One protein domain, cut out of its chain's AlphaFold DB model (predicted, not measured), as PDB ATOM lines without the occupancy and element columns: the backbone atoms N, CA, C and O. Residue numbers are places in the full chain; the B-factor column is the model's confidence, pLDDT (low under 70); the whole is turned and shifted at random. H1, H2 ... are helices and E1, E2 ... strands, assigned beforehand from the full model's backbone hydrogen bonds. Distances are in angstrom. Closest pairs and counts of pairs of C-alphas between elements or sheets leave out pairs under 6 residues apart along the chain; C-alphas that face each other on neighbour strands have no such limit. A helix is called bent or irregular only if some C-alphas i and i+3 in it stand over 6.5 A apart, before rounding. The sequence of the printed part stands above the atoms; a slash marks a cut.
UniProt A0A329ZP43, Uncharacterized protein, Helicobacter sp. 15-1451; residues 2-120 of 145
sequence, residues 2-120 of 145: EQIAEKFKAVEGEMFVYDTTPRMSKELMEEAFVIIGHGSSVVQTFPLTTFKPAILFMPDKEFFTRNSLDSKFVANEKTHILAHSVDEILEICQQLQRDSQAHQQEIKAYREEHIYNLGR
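Overview. This is residues 2 to 120 of the 145 residues of an uncharacterized protein of Helicobacter sp. 15-1451 (UniProt A0A329ZP43). A small sheet of three parallel strands, E1, E2 and E3, forms the core, with H3 packed over one face and H5 over the other. The longest helix, H6, runs from the end of H5 past H3 and ends in an arm at one end of the longest axis; H1 lies toward the other end of that axis, and residues 65 to 70, partly in H4, stick out. The printed part has 119 residues, with six named helices and three named strands in the order H1 H2 E1 H3 E2 H4 E3 H5 H6. The sheet order is E1 E2 E3 and the class is mostly helix. The whole is compact, with a radius of gyration of the C-alphas of 14.8 A and spans of 48 by 38 by 31 A.

Along the chain. H1, residues 2 to 9, begins at C-alpha 2 (54.904, -29.418, 129.757). H2 is residues 26 to 31, E1 35 to 37, and H3 41 to 50, 14.2 A long. H3 is irregular: C-alphas 44 and 47 are 7.1 A apart. E2 is residues 54 to 57, starting at C-alpha 54 (69.703, -18.838, 133.291), H4 63 to 66, and E3 80 to 83. H5, residues 86 to 98, is 19.0 A long. H6, residues 100 to 118, is 27.0 A long and ends at C-alpha 118 (73.891, 0.979, 144.169). It is only just irregular, with C-alphas 113 and 116 6.53 A apart, and has a kink of 36 degrees near residue 112.

Arrangement. E1 and E2 are parallel at 25 degrees, with N 55 and O 35 2.8 A apart, within hydrogen-bond range. E2 and E3 are parallel at 29 degrees, with N 56 and O 81 at 2.8 A. E1, H3, E2 and E2, H4, E3 are strand-helix-strand units, parallel neighbour strands with a helix between, both with right-handed crossovers. H3 and H5 are on opposite faces, making three layers, helices on both faces of a sheet; their heights over the sheet are 7.7 A and 9.9 A. H6 touches H3 with residues 107 to 111 alone, about perpendicular at 75 degrees; the closest C-alphas, of Leu 48 and Arg 111, are 6.1 A apart. H2 and H3 only just touch, with 3 pairs of C-alphas within 8 A, the closest those of Glu 30 and Thr 50 at 6.5 A. H1 is close to H5 but not clearly touching, with the C-alphas of Ile 4 and Val 86 closest at 6.8 A. Every O i to N i+4 pair is within hydrogen-bond range in H1 and H2, against 4 of 6 in H3, 8 of 9 in H5 and 12 of 15 in H6; H4 is too short for such a pair.

Size, cuts and confidence. The C-alphas of Ala 10 and Arg 120, the two farthest apart, are 48.4 A apart. The printed part has no cut. The links H1 to H2 and H4 to E3 are long. Residues 2 to 15 and 116 to 120 have pLDDT under 70.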
ATOM      1  N   GLU A   2      55.278 -28.009 129.493       66.38
ATOM      2  CA  GLU A   2      54.904 -29.418 129.757       66.38
ATOM      3  C   GLU A   2      55.595 -30.437 128.836       66.38
ATOM      4  O   GLU A   2      56.173 -31.400 129.318       66.38
ATOM      5  N   GLN A   3      55.647 -30.184 127.523       64.81
ATOM      6  CA  GLN A   3      56.356 -31.063 126.574       64.81
ATOM      7  C   GLN A   3      57.870 -31.162 126.841       64.81
ATOM      8  O   GLN A   3      58.496 -32.166 126.513       64.81
ATOM      9  N   ILE A   4      58.461 -30.122 127.437       66.12
ATOM     10  CA  ILE A   4      59.866 -30.117 127.860       66.12
ATOM     11  C   ILE A   4      59.996 -30.962 129.119       66.12
ATOM     12  O   ILE A   4      60.818 -31.869 129.153       66.12
ATOM     13  N   ALA A   5      59.141 -30.720 130.114       68.62
ATOM     14  CA  ALA A   5      59.122 -31.493 131.346       68.62
ATOM     15  C   ALA A   5      58.975 -32.999 131.069       68.62
ATOM     16  O   ALA A   5      59.709 -33.782 131.655       68.62
ATOM     17  N   GLU A   6      58.117 -33.409 130.131       69.81
ATOM     18  CA  GLU A   6      57.983 -34.816 129.720       69.81
ATOM     19  C   GLU A   6      59.266 -35.389 129.097       69.81
ATOM     20  O   GLU A   6      59.687 -36.487 129.456       69.81
ATOM     21  N   LYS A   7      59.948 -34.638 128.221       66.62
ATOM     22  CA  LYS A   7      61.233 -35.075 127.646       66.62
ATOM     23  C   LYS A   7      62.342 -35.184 128.693       66.62
ATOM     24  O   LYS A   7      63.172 -36.081 128.592       66.62
ATOM     25  N   PHE A   8      62.352 -34.305 129.694       67.00
ATOM     26  CA  PHE A   8      63.339 -34.337 130.774       67.00
ATOM     27  C   PHE A   8      63.026 -35.392 131.843       67.00
ATOM     28  O   PHE A   8      63.957 -35.965 132.395       67.00
ATOM     29  N   LYS A   9      61.750 -35.727 132.088       65.19
ATOM     30  CA  LYS A   9      61.354 -36.861 132.950       65.19
ATOM     31  C   LYS A   9      61.830 -38.214 132.416       65.19
ATOM     32  O   LYS A   9      61.997 -39.144 133.195       65.19
ATOM     33  N   ALA A  10      62.010 -38.332 131.099       60.78
ATOM     34  CA  ALA A  10      62.519 -39.542 130.456       60.78
ATOM     35  C   ALA A  10      64.046 -39.709 130.589       60.78
ATOM     36  O   ALA A  10      64.570 -40.774 130.267       60.78
ATOM     37  N   VAL A  11      64.762 -38.675 131.043       59.12
ATOM     38  CA  VAL A  11      66.189 -38.758 131.364       59.12
ATOM     39  C   VAL A  11      66.309 -39.334 132.776       59.12
ATOM     40  O   VAL A  11      65.863 -38.712 133.736       59.12
ATOM     41  N   GLU A  12      66.878 -40.534 132.916       45.88
ATOM     42  CA  GLU A  12      67.128 -41.135 134.231       45.88
ATOM     43  C   GLU A  12      68.072 -40.254 135.069       45.88
ATOM     44  O   GLU A  12      69.177 -39.915 134.641       45.88
ATOM     45  N   GLY A  13      67.637 -39.904 136.284       54.38
ATOM     46  CA  GLY A  13      68.434 -39.197 137.288       54.38
ATOM     47  C   GLY A  13      67.675 -38.053 137.965       54.38
ATOM     48  O   GLY A  13      66.900 -37.343 137.335       54.38
ATOM     49  N   GLU A  14      67.946 -37.822 139.249       57.50
ATOM     50  CA  GLU A  14      67.387 -36.732 140.079       57.50
ATOM     51  C   GLU A  14      67.836 -35.315 139.636       57.50
ATOM     52  O   GLU A  14      67.753 -34.352 140.391       57.50
ATOM     53  N   MET A  15      68.341 -35.161 138.407       69.38
ATOM     54  CA  MET A  15      69.017 -33.951 137.926       69.38
ATOM     55  C   MET A  15      68.077 -32.909 137.299       69.38
ATOM     56  O   MET A  15      68.546 -31.869 136.836       69.38
ATOM     57  N   PHE A  16      66.766 -33.166 137.263       78.25
ATOM     58  CA  PHE A  16      65.776 -32.236 136.723       78.25
ATOM     59  C   PHE A  16      64.582 -32.075 137.664       78.25
ATOM     60  O   PHE A  16      63.872 -33.033 137.968       78.25
ATOM     61  N   VAL A  17      64.325 -30.832 138.073       81.88
ATOM     62  CA  VAL A  17      63.184 -30.469 138.914       81.88
ATOM     63  C   VAL A  17      62.218 -29.617 138.101       81.88
ATOM     64  O   VAL A  17      62.561 -28.527 137.643       81.88
ATOM     65  N   TYR A  18      60.989 -30.107 137.940       82.75
ATOM     66  CA  TYR A  18      59.892 -29.314 137.395       82.75
ATOM     67  C   TYR A  18      59.145 -28.623 138.536       82.75
ATOM     68  O   TYR A  18      58.243 -29.199 139.143       82.75
ATOM     69  N   ASP A  19      59.554 -27.395 138.845       79.06
ATOM     70  CA  ASP A  19      58.923 -26.589 139.886       79.06
ATOM     71  C   ASP A  19      57.718 -25.814 139.330       79.06
ATOM     72  O   ASP A  19      57.850 -24.965 138.447       79.06
ATOM     73  N   THR A  20      56.531 -26.107 139.860       77.88
ATOM     74  CA  THR A  20      55.284 -25.379 139.563       77.88
ATOM     75  C   THR A  20      54.805 -24.551 140.748       77.88
ATOM     76  O   THR A  20      53.664 -24.079 140.753       77.88
ATOM     77  N   THR A  21      55.618 -24.423 141.798       80.56
ATOM     78  CA  THR A  21      55.218 -23.652 142.969       80.56
ATOM     79  C   THR A  21      55.154 -22.157 142.630       80.56
ATOM     80  O   THR A  21      55.920 -21.661 141.804       80.56
ATOM     81  N   PRO A  22      54.259 -21.382 143.274       75.81
ATOM     82  CA  PRO A  22      54.188 -19.933 143.058       75.81
ATOM     83  C   PRO A  22      55.476 -19.192 143.439       75.81
ATOM     84  O   PRO A  22      55.694 -18.058 143.013       75.81
ATOM     85  N   ARG A  23      56.303 -19.806 144.292       79.81
ATOM     86  CA  ARG A  23      57.561 -19.253 144.774       79.81
ATOM     87  C   ARG A  23      58.588 -20.368 144.915       79.81
ATOM     88  O   ARG A  23      58.500 -21.165 145.844       79.81
ATOM     89  N   MET A  24      59.597 -20.314 144.055       83.56
ATOM     90  CA  MET A  24      60.763 -21.186 144.125       83.56
ATOM     91  C   MET A  24      61.484 -21.019 145.473       83.56
ATOM     92  O   MET A  24      61.710 -19.891 145.932       83.56
ATOM     93  N   SER A  25      61.820 -22.140 146.117       86.00
ATOM     94  CA  SER A  25      62.532 -22.141 147.398       86.00
ATOM     95  C   SER A  25      63.991 -21.717 147.223       86.00
ATOM     96  O   SER A  25      64.573 -21.825 146.140       86.00
ATOM     97  N   LYS A  26      64.597 -21.198 148.295       85.38
ATOM     98  CA  LYS A  26      65.996 -20.761 148.252       85.38
ATOM     99  C   LYS A  26      66.932 -21.956 148.128       85.38
ATOM    100  O   LYS A  26      67.892 -21.894 147.372       85.38
ATOM    101  N   GLU A  27      66.594 -23.030 148.823       87.88
ATOM    102  CA  GLU A  27      67.314 -24.295 148.844       87.88
ATOM    103  C   GLU A  27      67.404 -24.872 147.425       87.88
ATOM    104  O   GLU A  27      68.495 -25.155 146.945       87.88
ATOM    105  N   LEU A  28      66.285 -24.896 146.689       88.06
ATOM    106  CA  LEU A  28      66.273 -25.373 145.304       88.06
ATOM    107  C   LEU A  28      67.129 -24.492 144.381       88.06
ATOM    108  O   LEU A  28      67.834 -25.002 143.514       88.06
ATOM    109  N   MET A  29      67.111 -23.168 144.570       89.19
ATOM    110  CA  MET A  29      67.978 -22.261 143.803       89.19
ATOM    111  C   MET A  29      69.471 -22.471 144.114       89.19
ATOM    112  O   MET A  29      70.333 -22.347 143.234       89.19
ATOM    113  N   GLU A  30      69.795 -22.776 145.368       87.25
ATOM    114  CA  GLU A  30      71.157 -23.066 145.823       87.25
ATOM    115  C   GLU A  30      71.670 -24.418 145.319       87.25
ATOM    116  O   GLU A  30      72.859 -24.527 145.016       87.25
ATOM    117  N   GLU A  31      70.797 -25.402 145.132       88.44
ATOM    118  CA  GLU A  31      71.144 -26.717 144.584       88.44
ATOM    119  C   GLU A  31      71.220 -26.718 143.050       88.44
ATOM    120  O   GLU A  31      72.152 -27.280 142.471       88.44
ATOM    121  N   ALA A  32      70.294 -26.040 142.369       89.94
ATOM    122  CA  ALA A  32      70.220 -26.035 140.908       89.94
ATOM    123  C   ALA A  32      71.476 -25.422 140.277       89.94
ATOM    124  O   ALA A  32      71.888 -24.342 140.682       89.94
ATOM    125  N   PHE A  33      72.071 -26.043 139.253       91.00
ATOM    126  CA  PHE A  33      73.226 -25.462 138.543       91.00
ATOM    127  C   PHE A  33      72.825 -24.460 137.441       91.00
ATOM    128  O   PHE A  33      73.647 -23.653 137.017       91.00
ATOM    129  N   VAL A  34      71.571 -24.509 136.987       92.94
ATOM    130  CA  VAL A  34      70.975 -23.637 135.965       92.94
ATOM    131  C   VAL A  34      69.458 -23.599 136.174       92.94
ATOM    132  O   VAL A  34      68.874 -24.582 136.630       92.94
ATOM    133  N   ILE A  35      68.810 -22.487 135.827       93.44
ATOM    134  CA  ILE A  35      67.343 -22.401 135.737       93.44
ATOM    135  C   ILE A  35      66.917 -22.314 134.271       93.44
ATOM    136  O   ILE A  35      67.565 -21.630 133.484       93.44
ATOM    137  N   ILE A  36      65.812 -22.965 133.905       92.81
ATOM    138  CA  ILE A  36      65.219 -22.873 132.565       92.81
ATOM    139  C   ILE A  36      63.818 -22.278 132.695       92.81
ATOM    140  O   ILE A  36      62.996 -22.779 133.461       92.81
ATOM    141  N   GLY A  37      63.506 -21.240 131.924       89.31
ATOM    142  CA  GLY A  37      62.148 -20.705 131.899       89.31
ATOM    143  C   GLY A  37      61.894 -19.699 130.788       89.31
ATOM    144  O   GLY A  37      62.747 -19.445 129.943       89.31
ATOM    145  N   HIS A  38      60.688 -19.131 130.786       83.44
ATOM    146  CA  HIS A  38      60.216 -18.216 129.747       83.44
ATOM    147  C   HIS A  38      59.935 -16.834 130.347       83.44
ATOM    148  O   HIS A  38      58.857 -16.596 130.890       83.44
ATOM    149  N   GLY A  39      60.918 -15.932 130.280       73.25
ATOM    150  CA  GLY A  39      60.738 -14.502 130.575       73.25
ATOM    151  C   GLY A  39      60.174 -14.152 131.962       73.25
ATOM    152  O   GLY A  39      59.565 -13.098 132.109       73.25
ATOM    153  N   SER A  40      60.333 -15.013 132.975       83.00
ATOM    154  CA  SER A  40      59.823 -14.754 134.330       83.00
ATOM    155  C   SER A  40      60.812 -13.941 135.173       83.00
ATOM    156  O   SER A  40      62.025 -14.009 134.975       83.00
ATOM    157  N   SER A  41      60.311 -13.201 136.167       84.69
ATOM    158  CA  SER A  41      61.150 -12.408 137.083       84.69
ATOM    159  C   SER A  41      62.159 -13.256 137.867       84.69
ATOM    160  O   SER A  41      63.266 -12.797 138.155       84.69
ATOM    161  N   VAL A  42      61.814 -14.508 138.178       89.19
ATOM    162  CA  VAL A  42      62.728 -15.462 138.825       89.19
ATOM    163  C   VAL A  42      63.877 -15.819 137.886       89.19
ATOM    164  O   VAL A  42      65.028 -15.755 138.296       89.19
ATOM    165  N   VAL A  43      63.602 -16.092 136.607       90.75
ATOM    166  CA  VAL A  43      64.650 -16.378 135.606       90.75
ATOM    167  C   VAL A  43      65.567 -15.162 135.398       90.75
ATOM    168  O   VAL A  43      66.765 -15.317 135.178       90.75
ATOM    169  N   GLN A  44      65.038 -13.942 135.528       89.69
ATOM    170  CA  GLN A  44      65.838 -12.711 135.463       89.69
ATOM    171  C   GLN A  44      66.761 -12.521 136.672       89.69
ATOM    172  O   GLN A  44      67.886 -12.048 136.531       89.69
ATOM    173  N   THR A  45      66.291 -12.872 137.867       90.31
ATOM    174  CA  THR A  45      67.009 -12.591 139.121       90.31
ATOM    175  C   THR A  45      67.891 -13.739 139.589       90.31
ATOM    176  O   THR A  45      68.861 -13.485 140.299       90.31
ATOM    177  N   PHE A  46      67.614 -14.971 139.158       93.69
ATOM    178  CA  PHE A  46      68.358 -16.167 139.543       93.69
ATOM    179  C   PHE A  46      69.875 -16.028 139.338       93.69
ATOM    180  O   PHE A  46      70.596 -16.223 140.315       93.69
ATOM    181  N   PRO A  47      70.399 -15.585 138.174       93.81
ATOM    182  CA  PRO A  47      71.846 -15.432 138.019       93.81
ATOM    183  C   PRO A  47      72.449 -14.424 138.985       93.81
ATOM    184  O   PRO A  47      73.553 -14.605 139.493       93.81
ATOM    185  N   LEU A  48      71.701 -13.374 139.311       91.44
ATOM    186  CA  LEU A  48      72.164 -12.330 140.212       91.44
ATOM    187  C   LEU A  48      72.175 -12.795 141.669       91.44
ATOM    188  O   LEU A  48      72.972 -12.290 142.458       91.44
ATOM    189  N   THR A  49      71.326 -13.743 142.057       89.62
ATOM    190  CA  THR A  49      71.277 -14.254 143.433       89.62
ATOM    191  C   THR A  49      72.196 -15.453 143.641       89.62
ATOM    192  O   THR A  49      72.826 -15.538 144.694       89.62
ATOM    193  N   THR A  50      72.318 -16.338 142.649       92.56
ATOM    194  CA  THR A  50      73.042 -17.615 142.770       92.56
ATOM    195  C   THR A  50      74.403 -17.628 142.080       92.56
ATOM    196  O   THR A  50      75.211 -18.508 142.372       92.56
ATOM    197  N   PHE A  51      74.673 -16.663 141.195       93.31
ATOM    198  CA  PHE A  51      75.816 -16.652 140.272       93.31
ATOM    199  C   PHE A  51      75.834 -17.797 139.261       93.31
ATOM    200  O   PHE A  51      76.894 -18.207 138.795       93.31
ATOM    201  N   LYS A  52      74.663 -18.330 138.934       94.00
ATOM    202  CA  LYS A  52      74.514 -19.438 137.997       94.00
ATOM    203  C   LYS A  52      73.704 -18.979 136.789       94.00
ATOM    204  O   LYS A  52      72.798 -18.167 136.948       94.00
ATOM    205  N   PRO A  53      74.012 -19.459 135.582       94.12
ATOM    206  CA  PRO A  53      73.347 -18.993 134.372       94.12
ATOM    207  C   PRO A  53      71.849 -19.316 134.383       94.12
ATOM    208  O   PRO A  53      71.377 -20.223 135.073       94.12
ATOM    209  N   ALA A  54      71.104 -18.577 133.569       94.69
ATOM    210  CA  ALA A  54      69.703 -18.838 133.291       94.69
ATOM    211  C   ALA A  54      69.496 -19.101 131.797       94.69
ATOM    212  O   ALA A  54      69.982 -18.352 130.954       94.69
ATOM    213  N   ILE A  55      68.737 -20.137 131.459       94.62
ATOM    214  CA  ILE A  55      68.337 -20.428 130.085       94.62
ATOM    215  C   ILE A  55      66.942 -19.850 129.853       94.62
ATOM    216  O   ILE A  55      65.961 -20.239 130.497       94.62
ATOM    217  N   LEU A  56      66.857 -18.918 128.910       93.06
ATOM    218  CA  LEU A  56      65.605 -18.358 128.426       93.06
ATOM    219  C   LEU A  56      65.138 -19.174 127.227       93.06
ATOM    220  O   LEU A  56      65.655 -19.038 126.118       93.06
ATOM    221  N   PHE A  57      64.147 -20.030 127.462       91.94
ATOM    222  CA  PHE A  57      63.564 -20.834 126.401       91.94
ATOM    223  C   PHE A  57      62.552 -20.008 125.605       91.94
ATOM    224  O   PHE A  57      61.481 -19.671 126.113       91.94
ATOM    225  N   MET A  58      62.882 -19.703 124.353       90.44
ATOM    226  CA  MET A  58      62.057 -18.956 123.410       90.44
ATOM    227  C   MET A  58      61.968 -19.725 122.089       90.44
ATOM    228  O   MET A  58      62.795 -19.516 121.211       90.44
ATOM    229  N   PRO A  59      60.976 -20.608 121.898       89.06
ATOM    230  CA  PRO A  59      60.922 -21.467 120.710       89.06
ATOM    231  C   PRO A  59      60.768 -20.689 119.394       89.06
ATOM    232  O   PRO A  59      61.201 -21.148 118.340       89.06
ATOM    233  N   ASP A  60      60.174 -19.499 119.449       90.00
ATOM    234  CA  ASP A  60      60.038 -18.615 118.297       90.00
ATOM    235  C   ASP A  60      61.317 -17.788 118.082       90.00
ATOM    236  O   ASP A  60      61.501 -16.729 118.689       90.00
ATOM    237  N   LYS A  61      62.194 -18.279 117.197       87.94
ATOM    238  CA  LYS A  61      63.453 -17.614 116.808       87.94
ATOM    239  C   LYS A  61      63.244 -16.212 116.232       87.94
ATOM    240  O   LYS A  61      64.122 -15.364 116.362       87.94
ATOM    241  N   GLU A  62      62.094 -15.949 115.617       89.31
ATOM    242  CA  GLU A  62      61.827 -14.692 114.915       89.31
ATOM    243  C   GLU A  62      61.126 -13.648 115.787       89.31
ATOM    244  O   GLU A  62      60.887 -12.530 115.326       89.31
ATOM    245  N   PHE A  63      60.799 -13.973 117.042       87.81
ATOM    246  CA  PHE A  63      60.033 -13.095 117.926       87.81
ATOM    247  C   PHE A  63      60.611 -11.672 117.999       87.81
ATOM    248  O   PHE A  63      59.876 -10.697 117.839       87.81
ATOM    249  N   PHE A  64      61.923 -11.541 118.206       87.12
ATOM    250  CA  PHE A  64      62.590 -10.244 118.334       87.12
ATOM    251  C   PHE A  64      62.576  -9.455 117.028       87.12
ATOM    252  O   PHE A  64      62.163  -8.297 117.011       87.12
ATOM    253  N   THR A  65      62.938 -10.105 115.921       88.31
ATOM    254  CA  THR A  65      62.942  -9.495 114.587       88.31
ATOM    255  C   THR A  65      61.548  -9.020 114.191       88.31
ATOM    256  O   THR A  65      61.376  -7.869 113.795       88.31
ATOM    257  N   ARG A  66      60.531  -9.872 114.363       92.06
ATOM    258  CA  ARG A  66      59.145  -9.568 113.989       92.06
ATOM    259  C   ARG A  66      58.558  -8.408 114.790       92.06
ATOM    260  O   ARG A  66      57.756  -7.652 114.255       92.06
ATOM    261  N   ASN A  67      58.971  -8.251 116.047       87.88
ATOM    262  CA  ASN A  67      58.520  -7.158 116.910       87.88
ATOM    263  C   ASN A  67      59.470  -5.947 116.919       87.88
ATOM    264  O   ASN A  67      59.207  -4.993 117.646       87.88
ATOM    265  N   SER A  68      60.555  -5.959 116.132       88.38
ATOM    266  CA  SER A  68      61.600  -4.920 116.165       88.38
ATOM    267  C   SER A  68      62.127  -4.642 117.583       88.38
ATOM    268  O   SER A  68      62.328  -3.493 117.977       88.38
ATOM    269  N   LEU A  69      62.327  -5.705 118.365       85.44
ATOM    270  CA  LEU A  69      62.836  -5.652 119.736       85.44
ATOM    271  C   LEU A  69      64.281  -6.147 119.786       85.44
ATOM    272  O   LEU A  69      64.627  -7.124 119.127       85.44
ATOM    273  N   ASP A  70      65.108  -5.514 120.614       83.62
ATOM    274  CA  ASP A  70      66.431  -6.043 120.951       83.62
ATOM    275  C   ASP A  70      66.283  -7.153 122.006       83.62
ATOM    276  O   ASP A  70      65.627  -6.969 123.038       83.62
ATOM    277  N   SER A  71      66.900  -8.315 121.782       80.50
ATOM    278  CA  SER A  71      66.895  -9.408 122.757       80.50
ATOM    279  C   SER A  71      67.530  -9.006 124.087       80.50
ATOM    280  O   SER A  71      67.154  -9.553 125.124       80.50
ATOM    281  N   LYS A  72      68.410  -7.997 124.093       81.31
ATOM    282  CA  LYS A  72      69.046  -7.446 125.300       81.31
ATOM    283  C   LYS A  72      68.060  -6.906 126.335       81.31
ATOM    284  O   LYS A  72      68.413  -6.812 127.507       81.31
ATOM    285  N   PHE A  73      66.824  -6.587 125.943       76.19
ATOM    286  CA  PHE A  73      65.783  -6.161 126.888       76.19
ATOM    287  C   PHE A  73      65.281  -7.284 127.797       76.19
ATOM    288  O   PHE A  73      64.718  -7.010 128.855       76.19
ATOM    289  N   VAL A  74      65.457  -8.538 127.387       75.50
ATOM    290  CA  VAL A  74      64.962  -9.712 128.118       75.50
ATOM    291  C   VAL A  74      66.047 -10.742 128.402       75.50
ATOM    292  O   VAL A  74      65.858 -11.557 129.297       75.50
ATOM    293  N   ALA A  75      67.167 -10.712 127.687       81.88
ATOM    294  CA  ALA A  75      68.291 -11.614 127.867       81.88
ATOM    295  C   ALA A  75      69.585 -10.803 127.891       81.88
ATOM    296  O   ALA A  75      70.013 -10.281 126.861       81.88
ATOM    297  N   ASN A  76      70.223 -10.700 129.054       87.50
ATOM    298  CA  ASN A  76      71.580 -10.177 129.108       87.50
ATOM    299  C   ASN A  76      72.552 -11.325 128.829       87.50
ATOM    300  O   ASN A  76      72.555 -12.309 129.557       87.50
ATOM    301  N   GLU A  77      73.393 -11.181 127.808       88.38
ATOM    302  CA  GLU A  77      74.341 -12.212 127.358       88.38
ATOM    303  C   GLU A  77      75.306 -12.712 128.448       88.38
ATOM    304  O   GLU A  77      75.775 -13.841 128.371       88.38
ATOM    305  N   LYS A  78      75.560 -11.913 129.495       89.44
ATOM    306  CA  LYS A  78      76.410 -12.302 130.632       89.44
ATOM    307  C   LYS A  78      75.689 -13.157 131.673       89.44
ATOM    308  O   LYS A  78      76.338 -13.754 132.525       89.44
ATOM    309  N   THR A  79      74.356 -13.167 131.683       92.00
ATOM    310  CA  THR A  79      73.550 -13.856 132.712       92.00
ATOM    311  C   THR A  79      72.557 -14.856 132.141       92.00
ATOM    312  O   THR A  79      72.125 -15.770 132.849       92.00
ATOM    313  N   HIS A  80      72.195 -14.694 130.874       93.69
ATOM    314  CA  HIS A  80      71.154 -15.438 130.191       93.69
ATOM    315  C   HIS A  80      71.664 -16.035 128.891       93.69
ATOM    316  O   HIS A  80      72.354 -15.379 128.117       93.69
ATOM    317  N   ILE A  81      71.223 -17.258 128.620       93.50
ATOM    318  CA  ILE A  81      71.477 -17.966 127.370       93.50
ATOM    319  C   ILE A  81      70.125 -18.224 126.707       93.50
ATOM    320  O   ILE A  81      69.217 -18.775 127.332       93.50
ATOM    321  N   LEU A  82      69.964 -17.792 125.458       92.75
ATOM    322  CA  LEU A  82      68.754 -18.064 124.686       92.75
ATOM    323  C   LEU A  82      68.804 -19.486 124.128       92.75
ATOM    324  O   LEU A  82      69.822 -19.908 123.589       92.75
ATOM    325  N   ALA A  83      67.689 -20.198 124.239       93.19
ATOM    326  CA  ALA A  83      67.507 -21.501 123.620       93.19
ATOM    327  C   ALA A  83      66.149 -21.564 122.925       93.19
ATOM    328  O   ALA A  83      65.142 -21.079 123.445       93.19
ATOM    329  N   HIS A  84      66.105 -22.202 121.768       92.06
ATOM    330  CA  HIS A  84      64.930 -22.264 120.906       92.06
ATOM    331  C   HIS A  84      64.426 -23.693 120.693       92.06
ATOM    332  O   HIS A  84      63.351 -23.907 120.133       92.06
ATOM    333  N   SER A  85      65.177 -24.688 121.157       90.38
ATOM    334  CA  SER A  85      64.777 -26.091 121.129       90.38
ATOM    335  C   SER A  85      65.233 -26.817 122.392       90.38
ATOM    336  O   SER A  85      66.047 -26.312 123.161       90.38
ATOM    337  N   VAL A  86      64.686 -28.012 122.623       86.94
ATOM    338  CA  VAL A  86      65.126 -28.874 123.730       86.94
ATOM    339  C   VAL A  86      66.559 -29.352 123.521       86.94
ATOM    340  O   VAL A  86      67.314 -29.411 124.484       86.94
ATOM    341  N   ASP A  87      66.943 -29.642 122.280       89.31
ATOM    342  CA  ASP A  87      68.292 -30.114 121.963       89.31
ATOM    343  C   ASP A  87      69.326 -29.016 122.254       89.31
ATOM    344  O   ASP A  87      70.323 -29.279 122.920       89.31
ATOM    345  N   GLU A  88      69.018 -27.760 121.902       93.25
ATOM    346  CA  GLU A  88      69.844 -26.599 122.266       93.25
ATOM    347  C   GLU A  88      69.982 -26.462 123.795       93.25
ATOM    348  O   GLU A  88      71.081 -26.233 124.294       93.25
ATOM    349  N   ILE A  89      68.903 -26.660 124.570       91.75
ATOM    350  CA  ILE A  89      68.978 -26.645 126.046       91.75
ATOM    351  C   ILE A  89      69.945 -27.721 126.554       91.75
ATOM    352  O   ILE A  89      70.751 -27.449 127.443       91.75
ATOM    353  N   LEU A  90      69.860 -28.943 126.024       89.19
ATOM    354  CA  LEU A  90      70.715 -30.053 126.448       89.19
ATOM    355  C   LEU A  90      72.189 -29.786 126.123       89.19
ATOM    356  O   LEU A  90      73.049 -30.021 126.974       89.19
ATOM    357  N   GLU A  91      72.477 -29.250 124.938       91.62
ATOM    358  CA  GLU A  91      73.825 -28.833 124.538       91.62
ATOM    359  C   GLU A  91      74.376 -27.745 125.466       91.62
ATOM    360  O   GLU A  91      75.497 -27.871 125.966       91.62
ATOM    361  N   ILE A  92      73.571 -26.720 125.770       93.12
ATOM    362  CA  ILE A  92      73.941 -25.655 126.709       93.12
ATOM    363  C   ILE A  92      74.227 -26.244 128.094       93.12
ATOM    364  O   ILE A  92      75.261 -25.943 128.685       93.12
ATOM    365  N   CYS A  93      73.369 -27.124 128.615       90.75
ATOM    366  CA  CYS A  93      73.591 -27.769 129.912       90.75
ATOM    367  C   CYS A  93      74.920 -28.540 129.957       90.75
ATOM    368  O   CYS A  93      75.652 -28.440 130.942       90.75
ATOM    369  N   GLN A  94      75.267 -29.264 128.890       89.38
ATOM    370  CA  GLN A  94      76.546 -29.977 128.797       89.38
ATOM    371  C   GLN A  94      77.747 -29.023 128.754       89.38
ATOM    372  O   GLN A  94      78.780 -29.315 129.360       89.38
ATOM    373  N   GLN A  95      77.632 -27.889 128.058       90.69
ATOM    374  CA  GLN A  95      78.674 -26.858 128.022       90.69
ATOM    375  C   GLN A  95      78.863 -26.210 129.397       90.69
ATOM    376  O   GLN A  95      79.985 -26.121 129.897       90.69
ATOM    377  N   LEU A  96      77.765 -25.844 130.061       90.75
ATOM    378  CA  LEU A  96      77.783 -25.236 131.391       90.75
ATOM    379  C   LEU A  96      78.418 -26.139 132.453       90.75
ATOM    380  O   LEU A  96      79.083 -25.644 133.359       90.75
ATOM    381  N   GLN A  97      78.256 -27.459 132.342       86.25
ATOM    382  CA  GLN A  97      78.924 -28.407 133.236       86.25
ATOM    383  C   GLN A  97      80.451 -28.413 133.068       86.25
ATOM    384  O   GLN A  97      81.163 -28.664 134.039       86.25
ATOM    385  N   ARG A  98      80.963 -28.119 131.867       87.12
ATOM    386  CA  ARG A  98      82.407 -28.051 131.591       87.12
ATOM    387  C   ARG A  98      83.011 -26.718 132.036       87.12
ATOM    388  O   ARG A  98      84.064 -26.726 132.664       87.12
ATOM    389  N   ASP A  99      82.301 -25.612 131.804       84.62
ATOM    390  CA  ASP A  99      82.815 -24.241 131.980       84.62
ATOM    391  C   ASP A  99      82.074 -23.430 133.065       84.62
ATOM    392  O   ASP A  99      81.922 -22.206 132.976       84.62
ATOM    393  N   SER A 100      81.603 -24.108 134.116       82.00
ATOM    394  CA  SER A 100      80.794 -23.498 135.186       82.00
ATOM    395  C   SER A 100      81.478 -22.313 135.882       82.00
ATOM    396  O   SER A 100      80.834 -21.300 136.158       82.00
ATOM    397  N   GLN A 101      82.790 -22.400 136.131       87.06
ATOM    398  CA  GLN A 101      83.530 -21.339 136.824       87.06
ATOM    399  C   GLN A 101      83.644 -20.053 136.007       87.06
ATOM    400  O   GLN A 101      83.543 -18.969 136.582       87.06
ATOM    401  N   ALA A 102      83.841 -20.156 134.691       87.38
ATOM    402  CA  ALA A 102      83.965 -18.987 133.823       87.38
ATOM    403  C   ALA A 102      82.665 -18.169 133.835       87.38
ATOM    404  O   ALA A 102      82.678 -16.976 134.140       87.38
ATOM    405  N   HIS A 103      81.528 -18.846 133.652       86.56
ATOM    406  CA  HIS A 103      80.205 -18.221 133.712       86.56
ATOM    407  C   HIS A 103      79.934 -17.587 135.080       86.56
ATOM    408  O   HIS A 103      79.459 -16.455 135.167       86.56
ATOM    409  N   GLN A 104      80.279 -18.282 136.165       91.88
ATOM    410  CA  GLN A 104      80.091 -17.756 137.517       91.88
ATOM    411  C   GLN A 104      80.870 -16.450 137.746       91.88
ATOM    412  O   GLN A 104      80.356 -15.522 138.378       91.88
ATOM    413  N   GLN A 105      82.101 -16.360 137.233       92.50
ATOM    414  CA  GLN A 105      82.927 -15.157 137.341       92.50
ATOM    415  C   GLN A 105      82.354 -13.992 136.528       92.50
ATOM    416  O   GLN A 105      82.279 -12.878 137.050       92.50
ATOM    417  N   GLU A 106      81.895 -14.239 135.301       92.31
ATOM    418  CA  GLU A 106      81.277 -13.208 134.459       92.31
ATOM    419  C   GLU A 106      79.988 -12.655 135.071       92.31
ATOM    420  O   GLU A 106      79.812 -11.435 135.155       92.31
ATOM    421  N   ILE A 107      79.122 -13.534 135.582       93.69
ATOM    422  CA  ILE A 107      77.882 -13.139 136.261       93.69
ATOM    423  C   ILE A 107      78.199 -12.313 137.510       93.69
ATOM    424  O   ILE A 107      77.545 -11.301 137.782       93.69
ATOM    425  N   LYS A 108      79.219 -12.718 138.277       91.94
ATOM    426  CA  LYS A 108      79.652 -11.979 139.464       91.94
ATOM    427  C   LYS A 108      80.161 -10.584 139.101       91.94
ATOM    428  O   LYS A 108      79.706  -9.618 139.714       91.94
ATOM    429  N   ALA A 109      81.027 -10.476 138.096       90.94
ATOM    430  CA  ALA A 109      81.538  -9.197 137.612       90.94
ATOM    431  C   ALA A 109      80.399  -8.291 137.118       90.94
ATOM    432  O   ALA A 109      80.318  -7.127 137.508       90.94
ATOM    433  N   TYR A 110      79.458  -8.843 136.345       91.06
ATOM    434  CA  TYR A 110      78.276  -8.111 135.891       91.06
ATOM    435  C   TYR A 110      77.445  -7.575 137.064       91.06
ATOM    436  O   TYR A 110      77.069  -6.401 137.076       91.06
ATOM    437  N   ARG A 111      77.188  -8.408 138.079       89.44
ATOM    438  CA  ARG A 111      76.428  -8.008 139.269       89.44
ATOM    439  C   ARG A 111      77.128  -6.898 140.052       89.44
ATOM    440  O   ARG A 111      76.467  -5.958 140.494       89.44
ATOM    441  N   GLU A 112      78.438  -7.000 140.236       86.75
ATOM    442  CA  GLU A 112      79.234  -5.984 140.933       86.75
ATOM    443  C   GLU A 112      79.217  -4.644 140.182       86.75
ATOM    444  O   GLU A 112      78.966  -3.604 140.791       86.75
ATOM    445  N   GLU A 113      79.380  -4.677 138.860       84.88
ATOM    446  CA  GLU A 113      79.430  -3.489 138.005       84.88
ATOM    447  C   GLU A 113      78.064  -2.796 137.844       84.88
ATOM    448  O   GLU A 113      77.980  -1.569 137.898       84.88
ATOM    449  N   HIS A 114      76.978  -3.556 137.668       80.69
ATOM    450  CA  HIS A 114      75.688  -3.001 137.232       80.69
ATOM    451  C   HIS A 114      74.599  -3.012 138.309       80.69
ATOM    452  O   HIS A 114      73.706  -2.167 138.283       80.69
ATOM    453  N   ILE A 115      74.650  -3.952 139.257       77.94
ATOM    454  CA  ILE A 115      73.575  -4.148 140.243       77.94
ATOM    455  C   ILE A 115      73.963  -3.552 141.597       77.94
ATOM    456  O   ILE A 115      73.165  -2.849 142.217       77.94
ATOM    457  N   TYR A 116      75.198  -3.781 142.052       67.00
ATOM    458  CA  TYR A 116      75.683  -3.293 143.351       67.00
ATOM    459  C   TYR A 116      76.466  -1.983 143.312       67.00
ATOM    460  O   TYR A 116      76.810  -1.457 144.371       67.00
ATOM    461  N   ASN A 117      76.596  -1.350 142.144       57.88
ATOM    462  CA  ASN A 117      76.979   0.068 142.059       57.88
ATOM    463  C   ASN A 117      75.991   1.004 142.801       57.88
ATOM    464  O   ASN A 117      76.247   2.181 143.040       57.88
ATOM    465  N   LEU A 118      74.873   0.438 143.248       55.97
ATOM    466  CA  LEU A 118      73.891   0.979 144.169       55.97
ATOM    467  C   LEU A 118      74.232   0.758 145.659       55.97
ATOM    468  O   LEU A 118      73.335   0.783 146.495       55.97
ATOM    469  N   GLY A 119      75.496   0.571 146.052       59.25
ATOM    470  CA  GLY A 119      75.897   0.403 147.466       59.25
ATOM    471  C   GLY A 119      75.446   1.536 148.411       59.25
ATOM    472  O   GLY A 119      75.457   1.380 149.629       59.25
ATOM    473  N   ARG A 120      74.992   2.669 147.857       65.56
ATOM    474  CA  ARG A 120      74.363   3.786 148.579       65.56
ATOM    475  C   ARG A 120      72.844   3.878 148.403       65.56
ATOM    476  O   ARG A 120      72.269   4.871 148.832       65.56
TER     477      ARG A 120